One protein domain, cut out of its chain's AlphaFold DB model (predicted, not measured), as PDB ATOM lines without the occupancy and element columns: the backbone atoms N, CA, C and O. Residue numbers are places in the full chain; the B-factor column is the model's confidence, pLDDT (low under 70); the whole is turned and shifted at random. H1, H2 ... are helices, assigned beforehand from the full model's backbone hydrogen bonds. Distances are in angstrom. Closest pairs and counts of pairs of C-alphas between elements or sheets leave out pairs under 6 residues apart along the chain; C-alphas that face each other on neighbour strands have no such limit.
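Overview. This is residues 378 to 441 of the 516 residues of an uncharacterized protein of Saprolegnia parasitica (strain CBS 223.65) (UniProt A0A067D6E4). A small rounded body of helices, in which the longest helix, H5, lies across one side and four short helices stand around and beneath it. H2 packs on the later half of H5, H3 and H4 sit along one edge, and H1 lies on the side away from H5, its last residue pointing toward H5. The printed part has 64 residues with five named helices, in the order H1, H2, H3, H4, H5, and no named strand; its class is all helix. It is compact, with a radius of gyration of the C-alphas of 10.4 A, and spans 26 by 25 by 19 A.

Arrangement. H5, residues 427 to 440, is the hub, touching three other helices. It touches H2, residues 395 to 403, the same way at a steep tilt of 43 degrees; the closest C-alphas, of Arg 399 and Thr 436, are 6.1 A apart. With residues 434 to 437 alone H5 only just touches H3, residues 409 to 414, with 3 pairs of C-alphas within 8 A, the closest being Asp 409 and Ile 437 at 6.2 A; they run opposite ways at a steep tilt of 53 degrees. With residues 427 to 430 alone it only just touches H4, residues 417 to 422, and only at the corner, with 3 pairs within 8 A; the closest C-alphas, of Phe 420 and Val 430, are 7.4 A apart. H1, residues 381 to 388, touches no helix. It is close to H5 but not clearly touching, with the closest C-alphas, of Leu 388 and Val 429, 6.9 A apart, and their lines are only just about perpendicular, at 73 degrees. H2 and H4 are apart. In H1, H2, H3, H4 and H5 every O i to N i+4 pair is within hydrogen-bond range.

Along the chain. H5 is 20.0 A from first to last C-alpha, from C-alpha 427 at (210.673, 319.146, 234.405) to C-alpha 440 at (229.950, 320.065, 229.203). H2 measures 12.1 A and H1 10.6 A, the latter beginning at C-alpha 381 at (216.264, 306.330, 224.713). H4 measures 8.9 A and H3 8.5 A.

Size, cuts and confidence. The two C-alphas farthest apart, those of Ser 404 and Ala 422, are 26.6 A from each other. The printed part, residues 378 to 441, has no cut. The links H2 to H3, H3 to H4 and H4 to H5 are tight, H1 to H2 is short, and no link is long. The mean pLDDT of the printed part is 94.7, and no printed residue is under 70.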
ATOM      1  N   PRO A 378     226.381 303.738 225.267       90.50
ATOM      2  CA  PRO A 378     225.511 304.881 225.488       90.50
ATOM      3  C   PRO A 378     224.074 304.410 225.720       90.50
ATOM      4  O   PRO A 378     223.556 303.535 225.020       90.50
ATOM      5  N   LEU A 379     223.437 304.992 226.735       94.19
ATOM      6  CA  LEU A 379     222.086 304.655 227.151       94.19
ATOM      7  C   LEU A 379     221.131 304.837 225.979       94.19
ATOM      8  O   LEU A 379     221.025 305.910 225.384       94.19
ATOM      9  N   THR A 380     220.362 303.792 225.701       96.38
ATOM     10  CA  THR A 380     219.263 303.889 224.741       96.38
ATOM     11  C   THR A 380     218.186 304.845 225.267       96.38
ATOM     12  O   THR A 380     218.004 305.004 226.477       96.38
ATOM     13  N   LYS A 381     217.403 305.455 224.370       96.69
ATOM     14  CA  LYS A 381     216.264 306.330 224.713       96.69
ATOM     15  C   LYS A 381     215.373 305.814 225.868       96.69
ATOM     16  O   LYS A 381     215.147 306.574 226.810       96.69
ATOM     17  N   PRO A 382     214.878 304.558 225.869       96.81
ATOM     18  CA  PRO A 382     214.063 304.058 226.980       96.81
ATOM     19  C   PRO A 382     214.850 303.932 228.292       96.81
ATOM     20  O   PRO A 382     214.306 304.213 229.360       96.81
ATOM     21  N   GLN A 383     216.133 303.563 228.232       96.75
ATOM     22  CA  GLN A 383     216.989 303.491 229.419       96.75
ATOM     23  C   GLN A 383     217.267 304.880 229.997       96.75
ATOM     24  O   GLN A 383     217.256 305.038 231.217       96.75
ATOM     25  N   LEU A 384     217.439 305.896 229.146       97.00
ATOM     26  CA  LEU A 384     217.529 307.287 229.579       97.00
ATOM     27  C   LEU A 384     216.258 307.702 230.328       97.00
ATOM     28  O   LEU A 384     216.348 308.258 231.418       97.00
ATOM     29  N   PHE A 385     215.069 307.411 229.797       97.69
ATOM     30  CA  PHE A 385     213.821 307.758 230.484       97.69
ATOM     31  C   PHE A 385     213.666 307.022 231.815       97.69
ATOM     32  O   PHE A 385     213.320 307.649 232.815       97.69
ATOM     33  N   ALA A 386     214.006 305.732 231.869       97.00
ATOM     34  CA  ALA A 386     214.018 304.971 233.116       97.00
ATOM     35  C   ALA A 386     215.020 305.542 234.134       97.00
ATOM     36  O   ALA A 386     214.732 305.596 235.328       97.00
ATOM     37  N   PHE A 387     216.185 306.005 233.672       96.94
ATOM     38  CA  PHE A 387     217.180 306.678 234.501       96.94
ATOM     39  C   PHE A 387     216.657 308.012 235.052       96.94
ATOM     40  O   PHE A 387     216.735 308.238 236.260       96.94
ATOM     41  N   LEU A 388     216.074 308.860 234.199       97.00
ATOM     42  CA  LEU A 388     215.547 310.179 234.569       97.00
ATOM     43  C   LEU A 388     214.285 310.112 235.440       97.00
ATOM     44  O   LEU A 388     214.017 311.040 236.201       97.00
ATOM     45  N   ALA A 389     213.525 309.021 235.357       96.44
ATOM     46  CA  ALA A 389     212.349 308.783 236.190       96.44
ATOM     47  C   ALA A 389     212.696 308.363 237.631       96.44
ATOM     48  O   ALA A 389     211.804 308.300 238.481       96.44
ATOM     49  N   LYS A 390     213.970 308.073 237.944       95.56
ATOM     50  CA  LYS A 390     214.372 307.661 239.295       95.56
ATOM     51  C   LYS A 390     214.115 308.802 240.295       95.56
ATOM     52  O   LYS A 390     214.704 309.873 240.164       95.56
ATOM     53  N   PRO A 391     213.331 308.576 241.366       86.81
ATOM     54  CA  PRO A 391     212.935 309.635 242.302       86.81
ATOM     55  C   PRO A 391     214.097 310.180 243.141       86.81
ATOM     56  O   PRO A 391     213.996 311.261 243.713       86.81
ATOM     57  N   LYS A 392     215.205 309.436 243.228       92.31
ATOM     58  CA  LYS A 392     216.417 309.813 243.968       92.31
ATOM     59  C   LYS A 392     217.535 310.322 243.055       92.31
ATOM     60  O   LYS A 392     218.685 310.358 243.479       92.31
ATOM     61  N   LEU A 393     217.225 310.658 241.804       92.94
ATOM     62  CA  LEU A 393     218.235 311.118 240.864       92.94
ATOM     63  C   LEU A 393     218.767 312.495 241.273       92.94
ATOM     64  O   LEU A 393     218.003 313.448 241.425       92.94
ATOM     65  N   THR A 394     220.087 312.605 241.423       92.75
ATOM     66  CA  THR A 394     220.746 313.853 241.823       92.75
ATOM     67  C   THR A 394     221.481 314.518 240.653       92.75
ATOM     68  O   THR A 394     221.842 313.864 239.672       92.75
ATOM     69  N   VAL A 395     221.738 315.834 240.742       91.50
ATOM     70  CA  VAL A 395     222.524 316.573 239.723       91.50
ATOM     71  C   VAL A 395     223.897 315.922 239.483       91.50
ATOM     72  O   VAL A 395     224.266 315.751 238.319       91.50
ATOM     73  N   PRO A 396     224.667 315.536 240.527       93.50
ATOM     74  CA  PRO A 396     225.959 314.881 240.334       93.50
ATOM     75  C   PRO A 396     225.874 313.556 239.573       93.50
ATOM     76  O   PRO A 396     226.806 313.220 238.848       93.50
ATOM     77  N   ASP A 397     224.777 312.807 239.702       94.62
ATOM     78  CA  ASP A 397     224.603 311.547 238.970       94.62
ATOM     79  C   ASP A 397     224.399 311.803 237.480       94.62
ATOM     80  O   ASP A 397     225.055 311.169 236.657       94.62
ATOM     81  N   ILE A 398     223.561 312.784 237.134       95.19
ATOM     82  CA  ILE A 398     223.360 313.217 235.744       95.19
ATOM     83  C   ILE A 398     224.686 313.701 235.150       95.19
ATOM     84  O   ILE A 398     225.068 313.274 234.065       95.19
ATOM     85  N   ARG A 399     225.430 314.540 235.885       94.12
ATOM     86  CA  ARG A 399     226.753 315.028 235.468       94.12
ATOM     87  C   ARG A 399     227.739 313.904 235.219       94.12
ATOM     88  O   ARG A 399     228.428 313.945 234.209       94.12
ATOM     89  N   ARG A 400     227.793 312.904 236.099       94.38
ATOM     90  CA  ARG A 400     228.670 311.742 235.920       94.38
ATOM     91  C   ARG A 400     228.342 310.978 234.639       94.38
ATOM     92  O   ARG A 400     229.256 310.719 233.868       94.38
ATOM     93  N   HIS A 401     227.063 310.710 234.371       94.25
ATOM     94  CA  HIS A 401     226.657 309.964 233.175       94.25
ATOM     95  C   HIS A 401     226.877 310.761 231.879       94.25
ATOM     96  O   HIS A 401     227.346 310.201 230.891       94.25
ATOM     97  N   VAL A 402     226.629 312.075 231.885       95.00
ATOM     98  CA  VAL A 402     226.958 312.948 230.743       95.00
ATOM     99  C   VAL A 402     228.474 313.021 230.525       95.00
ATOM    100  O   VAL A 402     228.937 312.847 229.405       95.00
ATOM    101  N   ALA A 403     229.268 313.210 231.586       92.50
ATOM    102  CA  ALA A 403     230.729 313.286 231.497       92.50
ATOM    103  C   ALA A 403     231.368 311.971 231.024       92.50
ATOM    104  O   ALA A 403     232.371 311.999 230.318       92.50
ATOM    105  N   SER A 404     230.791 310.830 231.412       93.31
ATOM    106  CA  SER A 404     231.234 309.504 230.965       93.31
ATOM    107  C   SER A 404     230.867 309.183 229.514       93.31
ATOM    108  O   SER A 404     231.347 308.191 228.984       93.31
ATOM    109  N   GLY A 405     230.004 309.983 228.874       92.44
ATOM    110  CA  GLY A 405     229.452 309.674 227.551       92.44
ATOM    111  C   GLY A 405     228.325 308.633 227.561       92.44
ATOM    112  O   GLY A 405     227.753 308.355 226.513       92.44
ATOM    113  N   ALA A 406     227.945 308.106 228.731       94.81
ATOM    114  CA  ALA A 406     226.806 307.200 228.873       94.81
ATOM    115  C   ALA A 406     225.473 307.859 228.475       94.81
ATOM    116  O   ALA A 406     224.544 307.172 228.067       94.81
ATOM    117  N   ILE A 407     225.353 309.187 228.586       96.19
ATOM    118  CA  ILE A 407     224.228 309.939 228.017       96.19
ATOM    119  C   ILE A 407     224.715 310.676 226.772       96.19
ATOM    120  O   ILE A 407     225.495 311.620 226.882       96.19
ATOM    121  N   ASP A 408     224.198 310.268 225.614       94.81
ATOM    122  CA  ASP A 408     224.463 310.907 224.326       94.81
ATOM    123  C   ASP A 408     223.823 312.310 224.259       94.81
ATOM    124  O   ASP A 408     222.606 312.481 224.412       94.81
ATOM    125  N   ASP A 409     224.655 313.330 224.036       93.56
ATOM    126  CA  ASP A 409     224.243 314.729 223.965       93.56
ATOM    127  C   ASP A 409     223.405 315.029 222.717       93.56
ATOM    128  O   ASP A 409     222.428 315.787 222.790       93.56
ATOM    129  N   ALA A 410     223.738 314.417 221.580       93.94
ATOM    130  CA  ALA A 410     223.013 314.576 220.327       93.94
ATOM    131  C   ALA A 410     221.611 313.967 220.430       93.94
ATOM    132  O   ALA A 410     220.620 314.578 220.013       93.94
ATOM    133  N   MET A 411     221.503 312.798 221.066       95.88
ATOM    134  CA  MET A 411     220.217 312.166 221.339       95.88
ATOM    135  C   MET A 411     219.333 313.058 222.222       95.88
ATOM    136  O   MET A 411     218.179 313.304 221.882       95.88
ATOM    137  N   VAL A 412     219.849 313.584 223.337       96.38
ATOM    138  CA  VAL A 412     219.032 314.406 224.249       96.38
ATOM    139  C   VAL A 412     218.634 315.741 223.619       96.38
ATOM    140  O   VAL A 412     217.504 316.193 223.801       96.38
ATOM    141  N   THR A 413     219.537 316.381 222.872       94.44
ATOM    142  CA  THR A 413     219.268 317.690 222.252       94.44
ATOM    143  C   THR A 413     218.326 317.619 221.051       94.44
ATOM    144  O   THR A 413     217.677 318.617 220.744       94.44
ATOM    145  N   SER A 414     218.207 316.457 220.404       95.62
ATOM    146  CA  SER A 414     217.243 316.230 219.319       95.62
ATOM    147  C   SER A 414     215.838 315.855 219.810       95.62
ATOM    148  O   SER A 414     214.882 315.947 219.038       95.62
ATOM    149  N   MET A 415     215.675 315.474 221.082       96.44
ATOM    150  CA  MET A 415     214.371 315.109 221.643       96.44
ATOM    151  C   MET A 415     213.481 316.335 221.896       96.44
ATOM    152  O   MET A 415     213.891 317.270 222.593       96.44
ATOM    153  N   PRO A 416     212.220 316.333 221.422       95.81
ATOM    154  CA  PRO A 416     211.284 317.401 221.733       95.81
ATOM    155  C   PRO A 416     210.854 317.346 223.215       95.81
ATOM    156  O   PRO A 416     210.632 316.263 223.761       95.81
ATOM    157  N   PRO A 417     210.617 318.499 223.873       93.19
ATOM    158  CA  PRO A 417     210.179 318.560 225.273       93.19
ATOM    159  C   PRO A 417     208.917 317.738 225.590       93.19
ATOM    160  O   PRO A 417     208.748 317.261 226.714       93.19
ATOM    161  N   ALA A 418     208.038 317.555 224.598       96.19
ATOM    162  CA  ALA A 418     206.814 316.768 224.719       96.19
ATOM    163  C   ALA A 418     207.080 315.285 225.034       96.19
ATOM    164  O   ALA A 418     206.293 314.670 225.750       96.19
ATOM    165  N   GLU A 419     208.197 314.718 224.570       97.19
ATOM    166  CA  GLU A 419     208.548 313.323 224.859       97.19
ATOM    167  C   GLU A 419     208.894 313.112 226.334       97.19
ATOM    168  O   GLU A 419     208.450 312.139 226.941       97.19
ATOM    169  N   PHE A 420     209.615 314.053 226.949       97.06
ATOM    170  CA  PHE A 420     209.923 313.990 228.380       97.06
ATOM    171  C   PHE A 420     208.659 314.123 229.237       97.06
ATOM    172  O   PHE A 420     208.529 313.457 230.265       97.06
ATOM    173  N   ALA A 421     207.710 314.954 228.796       96.00
ATOM    174  CA  ALA A 421     206.408 315.086 229.441       96.00
ATOM    175  C   ALA A 421     205.575 313.799 229.308       96.00
ATOM    176  O   ALA A 421     204.998 313.347 230.297       96.00
ATOM    177  N   ALA A 422     205.565 313.172 228.125       96.81
ATOM    178  CA  ALA A 422     204.892 311.894 227.891       96.81
ATOM    179  C   ALA A 422     205.477 310.767 228.760       96.81
ATOM    180  O   ALA A 422     204.734 309.955 229.309       96.81
ATOM    181  N   ALA A 423     206.796 310.774 228.972       96.50
ATOM    182  CA  ALA A 423     207.493 309.860 229.875       96.50
ATOM    183  C   ALA A 423     207.323 310.200 231.373       96.50
ATOM    184  O   ALA A 423     207.920 309.540 232.221       96.50
ATOM    185  N   LYS A 424     206.514 311.218 231.717       97.50
ATOM    186  CA  LYS A 424     206.272 311.696 233.093       97.50
ATOM    187  C   LYS A 424     207.555 312.080 233.841       97.50
ATOM    188  O   LYS A 424     207.629 311.964 235.065       97.50
ATOM    189  N   ILE A 425     208.567 312.561 233.121       97.12
ATOM    190  CA  ILE A 425     209.838 312.964 233.721       97.12
ATOM    191  C   ILE A 425     209.662 314.347 234.367       97.12
ATOM    192  O   ILE A 425     209.158 315.270 233.717       97.12
ATOM    193  N   PRO A 426     210.088 314.547 235.630       96.06
ATOM    194  CA  PRO A 426     210.003 315.849 236.280       96.06
ATOM    195  C   PRO A 426     210.746 316.931 235.487       96.06
ATOM    196  O   PRO A 426     211.932 316.792 235.183       96.06
ATOM    197  N   GLN A 427     210.085 318.059 235.207       94.06
ATOM    198  CA  GLN A 427     210.673 319.146 234.405       94.06
ATOM    199  C   GLN A 427     211.997 319.677 234.975       94.06
ATOM    200  O   GLN A 427     212.872 320.092 234.218       94.06
ATOM    201  N   LEU A 428     212.161 319.657 236.302       93.62
ATOM    202  CA  LEU A 428     213.402 320.062 236.960       93.62
ATOM    203  C   LEU A 428     214.586 319.178 236.539       93.62
ATOM    204  O   LEU A 428     215.651 319.699 236.217       93.62
ATOM    205  N   VAL A 429     214.379 317.860 236.480       96.50
ATOM    206  CA  VAL A 429     215.394 316.884 236.063       96.50
ATOM    207  C   VAL A 429     215.769 317.100 234.598       96.50
ATOM    208  O   VAL A 429     216.952 317.144 234.269       96.50
ATOM    209  N   VAL A 430     214.772 317.327 233.735       96.81
ATOM    210  CA  VAL A 430     214.993 317.648 232.315       96.81
ATOM    211  C   VAL A 430     215.842 318.914 232.181       96.81
ATOM    212  O   VAL A 430     216.859 318.908 231.495       96.81
ATOM    213  N   ARG A 431     215.496 319.994 232.893       95.25
ATOM    214  CA  ARG A 431     216.285 321.240 232.876       95.25
ATOM    215  C   ARG A 431     217.719 321.017 233.342       95.25
ATOM    216  O   ARG A 431     218.647 321.503 232.704       95.25
ATOM    217  N   MET A 432     217.909 320.268 234.427       95.88
ATOM    218  CA  MET A 432     219.239 319.935 234.936       95.88
ATOM    219  C   MET A 432     220.067 319.137 233.925       95.88
ATOM    220  O   MET A 432     221.261 319.405 233.788       95.88
ATOM    221  N   LEU A 433     219.447 318.205 233.197       96.88
ATOM    222  CA  LEU A 433     220.088 317.451 232.123       96.88
ATOM    223  C   LEU A 433     220.550 318.371 230.987       96.88
ATOM    224  O   LEU A 433     221.728 318.350 230.638       96.88
ATOM    225  N   PHE A 434     219.669 319.230 230.471       96.31
ATOM    226  CA  PHE A 434     220.023 320.176 229.407       96.31
ATOM    227  C   PHE A 434     221.123 321.151 229.836       96.31
ATOM    228  O   PHE A 434     222.079 321.352 229.094       96.31
ATOM    229  N   ILE A 435     221.036 321.720 231.044       94.25
ATOM    230  CA  ILE A 435     222.082 322.601 231.587       94.25
ATOM    231  C   ILE A 435     223.415 321.857 231.659       94.25
ATOM    232  O   ILE A 435     224.447 322.398 231.273       94.25
ATOM    233  N   THR A 436     223.392 320.610 232.128       95.56
ATOM    234  CA  THR A 436     224.592 319.783 232.244       95.56
ATOM    235  C   THR A 436     225.219 319.533 230.876       95.56
ATOM    236  O   THR A 436     226.394 319.846 230.696       95.56
ATOM    237  N   ILE A 437     224.438 319.071 229.898       95.12
ATOM    238  CA  ILE A 437     224.910 318.842 228.527       95.12
ATOM    239  C   ILE A 437     225.484 320.126 227.928       95.12
ATOM    240  O   ILE A 437     226.614 320.132 227.449       95.12
ATOM    241  N   MET A 438     224.761 321.243 228.029       92.31
ATOM    242  CA  MET A 438     225.218 322.529 227.501       92.31
ATOM    243  C   MET A 438     226.476 323.049 228.209       92.31
ATOM    244  O   MET A 438     227.291 323.718 227.582       92.31
ATOM    245  N   SER A 439     226.658 322.737 229.497       91.62
ATOM    246  CA  SER A 439     227.858 323.116 230.254       91.62
ATOM    247  C   SER A 439     229.084 322.266 229.921       91.62
ATOM    248  O   SER A 439     230.205 322.759 230.018       91.62
ATOM    249  N   MET A 440     228.876 321.002 229.537       86.00
ATOM    250  CA  MET A 440     229.950 320.065 229.203       86.00
ATOM    251  C   MET A 440     230.292 320.061 227.719       86.00
ATOM    252  O   MET A 440     231.379 319.615 227.352       86.00
ATOM    253  N   ARG A 441     229.398 320.580 226.868       83.88
ATOM    254  CA  ARG A 441     229.672 320.731 225.446       83.88
ATOM    255  C   ARG A 441     230.949 321.556 225.303       83.88
ATOM    256  O   ARG A 441     230.990 322.675 225.828       83.88
TER     257      ARG A 441